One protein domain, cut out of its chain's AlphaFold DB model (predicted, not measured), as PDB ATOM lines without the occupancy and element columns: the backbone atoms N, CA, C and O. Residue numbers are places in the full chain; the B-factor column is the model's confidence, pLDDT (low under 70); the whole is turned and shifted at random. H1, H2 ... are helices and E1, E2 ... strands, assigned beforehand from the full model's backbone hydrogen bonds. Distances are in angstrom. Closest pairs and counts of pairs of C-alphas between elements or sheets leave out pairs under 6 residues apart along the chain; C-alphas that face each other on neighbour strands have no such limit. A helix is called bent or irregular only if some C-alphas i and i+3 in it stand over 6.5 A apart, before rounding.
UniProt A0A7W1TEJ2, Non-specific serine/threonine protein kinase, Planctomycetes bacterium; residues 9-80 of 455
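AT A GLANCE: This is residues 9 to 80 of the 455 residues of the protein "Non-specific serine/threonine protein kinase" of Planctomycetes bacterium (UniProt A0A7W1TEJ2). A strongly twisted sheet of three long strands has one helix, H2, packed over one face, and a second helix, H1, folds back along H2 on the side away from the sheet. The sheet's other face is bare. The printed part has 72 residues, with two named helices and then three named strands, in the order H1 H2 E1 E2 E3; the sheet order is E1 - E2 - E3, antiparallel throughout, and the class is mixed. The whole is compact, with a radius of gyration of the C-alphas of 12.7 A, and elongated, spanning 38 by 24 by 19 A.

HOW THE PARTS SIT: H1, residues 9 to 20, and H2, residues 24 to 36, form a helical hairpin: they touch at Leu 18 and Arg 27, whose C-alphas are the closest at 6.3 A, and run opposite ways at a shallow tilt of 9 degrees. H2 is on the sheet of E1, residues 45 to 51, E2, residues 55 to 66, and E3, residues 70 to 79, giving two layers, a helix on one face of a sheet. The closest C-alphas of H2 and E1 are those of Leu 25 and His 51, 6.4 A apart. H1 is apart from the three strands. The strands form a meander, each the antiparallel neighbour of the one before. In the hairpin E1 and E2, N 49 and O 57 are within hydrogen-bond range at 2.9 A; in the hairpin E2 and E3, N 64 and O 72 are at 2.7 A. Every O i to N i+4 pair is within range in H2, 6 of 8 in H1.

IN THESE COORDINATES: H1 begins at C-alpha 9 (-26.968, 35.282, 75.253) and is irregular, but only just: C-alphas 17 and 20 are 6.54 A apart. H2 is 18.5 A long, E2 33.1 A and E3 29.9 A, ending at C-alpha 79 (-23.806, 50.341, 104.977).

THE WHOLE: The C-alphas farthest apart, of Gln 53 and Asp 68, are 39.2 A apart. The printed part has no cut and no long link. Mean pLDDT of the printed part is 72.4; 26 residues are under 70, among them 9 to 20 and 36 to 42.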
ATOM      1  N   SER A   9     -26.998  34.077  76.095       62.50
ATOM      2  CA  SER A   9     -26.968  35.282  75.253       62.50
ATOM      3  C   SER A   9     -27.847  36.436  75.768       62.50
ATOM      4  O   SER A   9     -27.555  37.607  75.513       62.50
ATOM      5  N   VAL A  10     -28.936  36.135  76.482       64.50
ATOM      6  CA  VAL A  10     -29.856  37.118  77.081       64.50
ATOM      7  C   VAL A  10     -29.261  37.668  78.371       64.50
ATOM      8  O   VAL A  10     -29.243  38.883  78.558       64.50
ATOM      9  N   VAL A  11     -28.691  36.792  79.202       64.56
ATOM     10  CA  VAL A  11     -27.962  37.168  80.425       64.56
ATOM     11  C   VAL A  11     -26.778  38.071  80.078       64.56
ATOM     12  O   VAL A  11     -26.631  39.149  80.647       64.56
ATOM     13  N   SER A  12     -25.997  37.698  79.060       65.50
ATOM     14  CA  SER A  12     -24.842  38.483  78.605       65.50
ATOM     15  C   SER A  12     -25.231  39.872  78.083       65.50
ATOM     16  O   SER A  12     -24.537  40.850  78.351       65.50
ATOM     17  N   ARG A  13     -26.366  39.993  77.379       68.38
ATOM     18  CA  ARG A  13     -26.892  41.292  76.919       68.38
ATOM     19  C   ARG A  13     -27.424  42.149  78.063       68.38
ATOM     20  O   ARG A  13     -27.179  43.352  78.070       68.38
ATOM     21  N   ALA A  14     -28.115  41.545  79.027       67.69
ATOM     22  CA  ALA A  14     -28.597  42.253  80.209       67.69
ATOM     23  C   ALA A  14     -27.421  42.798  81.035       67.69
ATOM     24  O   ALA A  14     -27.400  43.984  81.354       67.69
ATOM     25  N   LEU A  15     -26.385  41.983  81.269       67.69
ATOM     26  CA  LEU A  15     -25.151  42.406  81.939       67.69
ATOM     27  C   LEU A  15     -24.401  43.503  81.164       67.69
ATOM     28  O   LEU A  15     -23.870  44.423  81.780       67.69
ATOM     29  N   ALA A  16     -24.396  43.456  79.827       67.69
ATOM     30  CA  ALA A  16     -23.800  44.506  78.997       67.69
ATOM     31  C   ALA A  16     -24.561  45.843  79.095       67.69
ATOM     32  O   ALA A  16     -23.934  46.900  79.131       67.69
ATOM     33  N   SER A  17     -25.895  45.809  79.204       67.69
ATOM     34  CA  SER A  17     -26.731  47.016  79.362       67.69
ATOM     35  C   SER A  17     -26.600  47.698  80.729       67.69
ATOM     36  O   SER A  17     -26.971  48.858  80.880       67.69
ATOM     37  N   LEU A  18     -26.018  47.016  81.722       67.44
ATOM     38  CA  LEU A  18     -25.719  47.605  83.031       67.44
ATOM     39  C   LEU A  18     -24.542  48.593  83.005       67.44
ATOM     40  O   LEU A  18     -24.275  49.236  84.021       67.44
ATOM     41  N   GLY A  19     -23.827  48.712  81.879       62.00
ATOM     42  CA  GLY A  19     -22.733  49.673  81.711       62.00
ATOM     43  C   GLY A  19     -23.146  51.123  81.976       62.00
ATOM     44  O   GLY A  19     -22.331  51.889  82.483       62.00
ATOM     45  N   ASP A  20     -24.418  51.448  81.735       63.03
ATOM     46  CA  ASP A  20     -24.987  52.789  81.893       63.03
ATOM     47  C   ASP A  20     -25.588  53.045  83.291       63.03
ATOM     48  O   ASP A  20     -26.185  54.096  83.527       63.03
ATOM     49  N   CYS A  21     -25.460  52.106  84.238       71.00
ATOM     50  CA  CYS A  21     -25.954  52.295  85.602       71.00
ATOM     51  C   CYS A  21     -25.020  53.248  86.381       71.00
ATOM     52  O   CYS A  21     -23.853  52.905  86.591       71.00
ATOM     53  N   PRO A  22     -25.499  54.430  86.823       67.44
ATOM     54  CA  PRO A  22     -24.645  55.453  87.431       67.44
ATOM     55  C   PRO A  22     -24.214  55.123  88.867       67.44
ATOM     56  O   PRO A  22     -23.228  55.684  89.340       67.44
ATOM     57  N   ASP A  23     -24.927  54.225  89.556       74.44
ATOM     58  CA  ASP A  23     -24.596  53.769  90.909       74.44
ATOM     59  C   ASP A  23     -23.854  52.411  90.839       74.44
ATOM     60  O   ASP A  23     -24.450  51.398  90.445       74.44
ATOM     61  N   PRO A  24     -22.562  52.357  91.223       73.06
ATOM     62  CA  PRO A  24     -21.763  51.132  91.207       73.06
ATOM     63  C   PRO A  24     -22.341  50.000  92.067       73.06
ATOM     64  O   PRO A  24     -22.175  48.828  91.725       73.06
ATOM     65  N   LEU A  25     -23.030  50.324  93.167       72.31
ATOM     66  CA  LEU A  25     -23.634  49.333  94.052       72.31
ATOM     67  C   LEU A  25     -24.928  48.778  93.466       72.31
ATOM     68  O   LEU A  25     -25.148  47.568  93.491       72.31
ATOM     69  N   ALA A  26     -25.769  49.650  92.903       71.69
ATOM     70  CA  ALA A  26     -26.971  49.223  92.193       71.69
ATOM     71  C   ALA A  26     -26.607  48.292  91.030       71.69
ATOM     72  O   ALA A  26     -27.271  47.279  90.816       71.69
ATOM     73  N   ARG A  27     -25.500  48.579  90.337       76.88
ATOM     74  CA  ARG A  27     -24.947  47.714  89.294       76.88
ATOM     75  C   ARG A  27     -24.561  46.331  89.822       76.88
ATOM     76  O   ARG A  27     -25.009  45.344  89.251       76.88
ATOM     77  N   GLU A  28     -23.778  46.238  90.895       76.06
ATOM     78  CA  GLU A  28     -23.390  44.946  91.496       76.06
ATOM     79  C   GLU A  28     -24.604  44.146  91.998       76.06
ATOM     80  O   GLU A  28     -24.710  42.942  91.766       76.06
ATOM     81  N   LEU A  29     -25.584  44.814  92.612       73.75
ATOM     82  CA  LEU A  29     -26.833  44.176  93.033       73.75
ATOM     83  C   LEU A  29     -27.641  43.655  91.840       73.75
ATOM     84  O   LEU A  29     -28.158  42.540  91.890       73.75
ATOM     85  N   LEU A  30     -27.710  44.413  90.744       73.94
ATOM     86  CA  LEU A  30     -28.353  43.973  89.507       73.94
ATOM     87  C   LEU A  30     -27.614  42.792  88.870       73.94
ATOM     88  O   LEU A  30     -28.271  41.883  88.370       73.94
ATOM     89  N   VAL A  31     -26.279  42.740  88.945       76.75
ATOM     90  CA  VAL A  31     -25.497  41.560  88.533       76.75
ATOM     91  C   VAL A  31     -25.888  40.334  89.366       76.75
ATOM     92  O   VAL A  31     -26.095  39.263  88.793       76.75
ATOM     93  N   GLN A  32     -26.059  40.474  90.686       73.06
ATOM     94  CA  GLN A  32     -26.520  39.374  91.546       73.06
ATOM     95  C   GLN A  32     -27.931  38.903  91.176       73.06
ATOM     96  O   GLN A  32     -28.149  37.699  91.043       73.06
ATOM     97  N   VAL A  33     -28.870  39.827  90.937       71.50
ATOM     98  CA  VAL A  33     -30.245  39.503  90.508       71.50
ATOM     99  C   VAL A  33     -30.266  38.822  89.144       71.50
ATOM    100  O   VAL A  33     -30.986  37.847  88.964       71.50
ATOM    101  N   ILE A  34     -29.485  39.313  88.183       71.56
ATOM    102  CA  ILE A  34     -29.445  38.763  86.823       71.56
ATOM    103  C   ILE A  34     -28.773  37.390  86.803       71.56
ATOM    104  O   ILE A  34     -29.203  36.540  86.035       71.56
ATOM    105  N   SER A  35     -27.757  37.164  87.638       70.12
ATOM    106  CA  SER A  35     -27.023  35.892  87.658       70.12
ATOM    107  C   SER A  35     -27.750  34.806  88.459       70.12
ATOM    108  O   SER A  35     -27.773  33.659  88.038       70.12
ATOM    109  N   HIS A  36     -28.365  35.148  89.599       68.12
ATOM    110  CA  HIS A  36     -29.072  34.172  90.445       68.12
ATOM    111  C   HIS A  36     -30.569  34.061  90.128       68.12
ATOM    112  O   HIS A  36     -31.149  32.983  90.244       68.12
ATOM    113  N   GLY A  37     -31.215  35.158  89.727       64.06
ATOM    114  CA  GLY A  37     -32.649  35.190  89.423       64.06
ATOM    115  C   GLY A  37     -33.026  34.453  88.135       64.06
ATOM    116  O   GLY A  37     -34.207  34.160  87.939       64.06
ATOM    117  N   THR A  38     -32.049  34.132  87.279       64.31
ATOM    118  CA  THR A  38     -32.221  33.271  86.099       64.31
ATOM    119  C   THR A  38     -32.234  31.789  86.449       64.31
ATOM    120  O   THR A  38     -33.026  31.051  85.872       64.31
ATOM    121  N   ASP A  39     -31.414  31.369  87.414       64.31
ATOM    122  CA  ASP A  39     -31.300  29.962  87.814       64.31
ATOM    123  C   ASP A  39     -32.351  29.584  88.872       64.31
ATOM    124  O   ASP A  39     -32.881  28.469  88.871       64.31
ATOM    125  N   HIS A  40     -32.711  30.529  89.750       66.56
ATOM    126  CA  HIS A  40     -33.662  30.334  90.846       66.56
ATOM    127  C   HIS A  40     -34.643  31.519  90.955       66.56
ATOM    128  O   HIS A  40     -34.482  32.421  91.783       66.56
ATOM    129  N   PRO A  41     -35.690  31.556  90.112       65.69
ATOM    130  CA  PRO A  41     -36.683  32.623  90.151       65.69
ATOM    131  C   PRO A  41     -37.499  32.557  91.452       65.69
ATOM    132  O   PRO A  41     -38.066  31.520  91.790       65.69
ATOM    133  N   GLY A  42     -37.591  33.675  92.176       66.94
ATOM    134  CA  GLY A  42     -38.431  33.785  93.376       66.94
ATOM    135  C   GLY A  42     -37.726  33.534  94.717       66.94
ATOM    136  O   GLY A  42     -38.369  33.649  95.760       66.94
ATOM    137  N   THR A  43     -36.418  33.271  94.739       76.12
ATOM    138  CA  THR A  43     -35.643  33.188  95.992       76.12
ATOM    139  C   THR A  43     -35.126  34.543  96.457       76.12
ATOM    140  O   THR A  43     -34.539  35.290  95.683       76.12
ATOM    141  N   ARG A  44     -35.289  34.836  97.750       78.75
ATOM    142  CA  ARG A  44     -34.652  35.982  98.413       78.75
ATOM    143  C   ARG A  44     -33.132  35.802  98.430       78.75
ATOM    144  O   ARG A  44     -32.645  34.727  98.773       78.75
ATOM    145  N   LEU A  45     -32.403  36.870  98.121       80.38
ATOM    146  CA  LEU A  45     -30.943  36.920  98.189       80.38
ATOM    147  C   LEU A  45     -30.529  37.897  99.285       80.38
ATOM    148  O   LEU A  45     -31.076  38.991  99.378       80.38
ATOM    149  N   SER A  46     -29.553  37.528 100.103       81.19
ATOM    150  CA  SER A  46     -28.978  38.429 101.100       81.19
ATOM    151  C   SER A  46     -27.500  38.134 101.284       81.19
ATOM    152  O   SER A  46     -27.107  36.967 101.288       81.19
ATOM    153  N   GLY A  47     -26.687  39.165 101.480       78.88
ATOM    154  CA  GLY A  47     -25.248  38.992 101.626       78.88
ATOM    155  C   GLY A  47     -24.515  40.283 101.960       78.88
ATOM    156  O   GLY A  47     -25.119  41.281 102.351       78.88
ATOM    157  N   ILE A  48     -23.192  40.243 101.810       79.50
ATOM    158  CA  ILE A  48     -22.308  41.391 102.019       79.50
ATOM    159  C   ILE A  48     -21.581  41.674 100.706       79.50
ATOM    160  O   ILE A  48     -20.952  40.775 100.152       79.50
ATOM    161  N   LEU A  49     -21.645  42.916 100.234       79.81
ATOM    162  CA  LEU A  49     -20.873  43.414  99.091       79.81
ATOM    163  C   LEU A  49     -19.840  44.430  99.559       79.81
ATOM    164  O   LEU A  49     -20.012  45.062 100.597       79.81
ATOM    165  N   GLN A  50     -18.768  44.596  98.792       77.69
ATOM    166  CA  GLN A  50     -17.789  45.654  99.031       77.69
ATOM    167  C   GLN A  50     -18.139  46.872  98.181       77.69
ATOM    168  O   GLN A  50     -18.008  46.828  96.960       77.69
ATOM    169  N   HIS A  51     -18.578  47.952  98.825       72.19
ATOM    170  CA  HIS A  51     -18.793  49.231  98.167       72.19
ATOM    171  C   HIS A  51     -17.478  50.030  98.134       72.19
ATOM    172  O   HIS A  51     -16.819  50.142  99.171       72.19
ATOM    173  N   PRO A  52     -17.088  50.622  96.989       66.94
ATOM    174  CA  PRO A  52     -15.830  51.361  96.876       66.94
ATOM    175  C   PRO A  52     -15.712  52.559  97.825       66.94
ATOM    176  O   PRO A  52     -14.599  52.920  98.197       66.94
ATOM    177  N   GLN A  53     -16.839  53.178  98.203       68.88
ATOM    178  CA  GLN A  53     -16.863  54.355  99.082       68.88
ATOM    179  C   GLN A  53     -17.281  54.025 100.522       68.88
ATOM    180  O   GLN A  53     -16.668  54.532 101.455       68.88
ATOM    181  N   ASP A  54     -18.264  53.139 100.717       64.69
ATOM    182  CA  ASP A  54     -18.868  52.870 102.040       64.69
ATOM    183  C   ASP A  54     -18.362  51.577 102.708       64.69
ATOM    184  O   ASP A  54     -18.835  51.181 103.778       64.69
ATOM    185  N   GLY A  55     -17.402  50.886 102.085       74.44
ATOM    186  CA  GLY A  55     -16.868  49.619 102.580       74.44
ATOM    187  C   GLY A  55     -17.902  48.482 102.520       74.44
ATOM    188  O   GLY A  55     -18.717  48.442 101.600       74.44
ATOM    189  N   PRO A  56     -17.891  47.509 103.450       75.81
ATOM    190  CA  PRO A  56     -18.814  46.379 103.394       75.81
ATOM    191  C   PRO A  56     -20.265  46.822 103.638       75.81
ATOM    192  O   PRO A  56     -20.593  47.376 104.691       75.81
ATOM    193  N   VAL A  57     -21.149  46.514 102.694       78.19
ATOM    194  CA  VAL A  57     -22.580  46.830 102.719       78.19
ATOM    195  C   VAL A  57     -23.381  45.535 102.796       78.19
ATOM    196  O   VAL A  57     -23.150  44.609 102.021       78.19
ATOM    197  N   LEU A  58     -24.328  45.470 103.733       79.81
ATOM    198  CA  LEU A  58     -25.313  44.391 103.789       79.81
ATOM    199  C   LEU A  58     -26.423  44.689 102.794       79.81
ATOM    200  O   LEU A  58     -26.953  45.797 102.791       79.81
ATOM    201  N   TYR A  59     -26.792  43.704 101.988       81.25
ATOM    202  CA  TYR A  59     -27.899  43.836 101.054       81.25
ATOM    203  C   TYR A  59     -28.905  42.707 101.223       81.25
ATOM    204  O   TYR A  59     -28.558  41.588 101.611       81.25
ATOM    205  N   GLU A  60     -30.150  43.010 100.882       81.31
ATOM    206  CA  GLU A  60     -31.241  42.060 100.774       81.31
ATOM    207  C   GLU A  60     -32.059  42.388  99.526       81.31
ATOM    208  O   GLU A  60     -32.493  43.524  99.331       81.31
ATOM    209  N   ILE A  61     -32.260  41.389  98.674       80.06
ATOM    210  CA  ILE A  61     -33.045  41.484  97.454       80.06
ATOM    211  C   ILE A  61     -34.196  40.490  97.538       80.06
ATOM    212  O   ILE A  61     -33.998  39.285  97.717       80.06
ATOM    213  N   VAL A  62     -35.413  41.008  97.407       80.94
ATOM    214  CA  VAL A  62     -36.647  40.240  97.555       80.94
ATOM    215  C   VAL A  62     -37.424  40.262  96.235       80.94
ATOM    216  O   VAL A  62     -37.623  41.341  95.667       80.94
ATOM    217  N   PRO A  63     -37.878  39.103  95.734       78.31
ATOM    218  CA  PRO A  63     -38.760  39.054  94.581       78.31
ATOM    219  C   PRO A  63     -40.152  39.563  94.961       78.31
ATOM    220  O   PRO A  63     -40.707  39.194  95.994       78.31
ATOM    221  N   CYS A  64     -40.722  40.398  94.107       80.88
ATOM    222  CA  CYS A  64     -42.036  41.003  94.258       80.88
ATOM    223  C   CYS A  64     -42.848  40.712  92.985       80.88
ATOM    224  O   CYS A  64     -42.591  41.324  91.947       80.88
ATOM    225  N   PRO A  65     -43.763  39.729  92.992       76.44
ATOM    226  CA  PRO A  65     -44.605  39.451  91.831       76.44
ATOM    227  C   PRO A  65     -45.564  40.622  91.577       76.44
ATOM    228  O   PRO A  65     -46.180  41.141  92.508       76.44
ATOM    229  N   VAL A  66     -45.687  41.045  90.317       75.19
ATOM    230  CA  VAL A  66     -46.550  42.157  89.894       75.19
ATOM    231  C   VAL A  66     -47.433  41.668  88.745       75.19
ATOM    232  O   VAL A  66     -46.988  41.558  87.606       75.19
ATOM    233  N   GLY A  67     -48.696  41.356  89.047       72.81
ATOM    234  CA  GLY A  67     -49.606  40.681  88.111       72.81
ATOM    235  C   GLY A  67     -49.231  39.213  87.857       72.81
ATOM    236  O   GLY A  67     -48.321  38.679  88.488       72.81
ATOM    237  N   ASP A  68     -49.929  38.564  86.919       62.97
ATOM    238  CA  ASP A  68     -49.788  37.113  86.688       62.97
ATOM    239  C   ASP A  68     -48.552  36.730  85.849       62.97
ATOM    240  O   ASP A  68     -48.145  35.569  85.843       62.97
ATOM    241  N   GLU A  69     -47.914  37.690  85.164       61.97
ATOM    242  CA  GLU A  69     -46.825  37.409  84.208       61.97
ATOM    243  C   GLU A  69     -45.515  38.191  84.443       61.97
ATOM    244  O   GLU A  69     -44.563  38.039  83.667       61.97
ATOM    245  N   GLN A  70     -45.406  39.013  85.499       71.19
ATOM    246  CA  GLN A  70     -44.184  39.782  85.787       71.19
ATOM    247  C   GLN A  70     -43.657  39.573  87.212       71.19
ATOM    248  O   GLN A  70     -44.400  39.552  88.189       71.19
ATOM    249  N   LEU A  71     -42.329  39.480  87.326       74.25
ATOM    250  CA  LEU A  71     -41.604  39.398  88.592       74.25
ATOM    251  C   LEU A  71     -40.651  40.587  88.696       74.25
ATOM    252  O   LEU A  71     -39.736  40.723  87.882       74.25
ATOM    253  N   TRP A  72     -40.883  41.443  89.684       79.44
ATOM    254  CA  TRP A  72     -39.998  42.547  90.034       79.44
ATOM    255  C   TRP A  72     -39.051  42.108  91.149       79.44
ATOM    256  O   TRP A  72     -39.320  41.145  91.863       79.44
ATOM    257  N   TRP A  73     -37.945  42.823  91.316       75.12
ATOM    258  CA  TRP A  73     -36.999  42.593  92.404       75.12
ATOM    259  C   TRP A  73     -36.765  43.904  93.138       75.12
ATOM    260  O   TRP A  73     -36.422  44.909  92.518       75.12
ATOM    261  N   LEU A  74     -36.964  43.891  94.452       77.69
ATOM    262  CA  LEU A  74     -36.686  45.030  95.313       77.69
ATOM    263  C   LEU A  74     -35.395  44.761  96.080       77.69
ATOM    264  O   LEU A  74     -35.347  43.852  96.907       77.69
ATOM    265  N   GLY A  75     -34.361  45.546  95.788       75.62
ATOM    266  CA  GLY A  75     -33.105  45.543  96.526       75.62
ATOM    267  C   GLY A  75     -33.095  46.634  97.589       75.62
ATOM    268  O   GLY A  75     -33.392  47.789  97.298       75.62
ATOM    269  N   SER A  76     -32.726  46.270  98.808       76.19
ATOM    270  CA  SER A  76     -32.391  47.203  99.879       76.19
ATOM    271  C   SER A  76     -30.970  46.927 100.349       76.19
ATOM    272  O   SER A  76     -30.514  45.782 100.342       76.19
ATOM    273  N   TYR A  77     -30.250  47.974 100.729       78.31
ATOM    274  CA  TYR A  77     -28.900  47.839 101.251       78.31
ATOM    275  C   TYR A  77     -28.667  48.824 102.393       78.31
ATOM    276  O   TYR A  77     -29.249  49.907 102.426       78.31
ATOM    277  N   ALA A  78     -27.827  48.433 103.348       75.81
ATOM    278  CA  ALA A  78     -27.458  49.247 104.494       75.81
ATOM    279  C   ALA A  78     -25.938  49.183 104.705       75.81
ATOM    280  O   ALA A  78     -25.386  48.086 104.886       75.81
ATOM    281  N   PRO A  79     -25.232  50.328 104.697       74.06
ATOM    282  CA  PRO A  79     -23.806  50.341 104.977       74.06
ATOM    283  C   PRO A  79     -23.557  49.877 106.414       74.06
ATOM    284  O   PRO A  79     -24.280  50.241 107.346       74.06
ATOM    285  N   ARG A  80     -22.514  49.065 106.617       67.88
ATOM    286  CA  ARG A  80     -22.194  48.475 107.928       67.88
ATOM    287  C   ARG A  80     -22.015  49.527 109.025       67.88
ATOM    288  O   ARG A  80     -22.290  49.250 110.195       67.88
TER     289      ARG A  80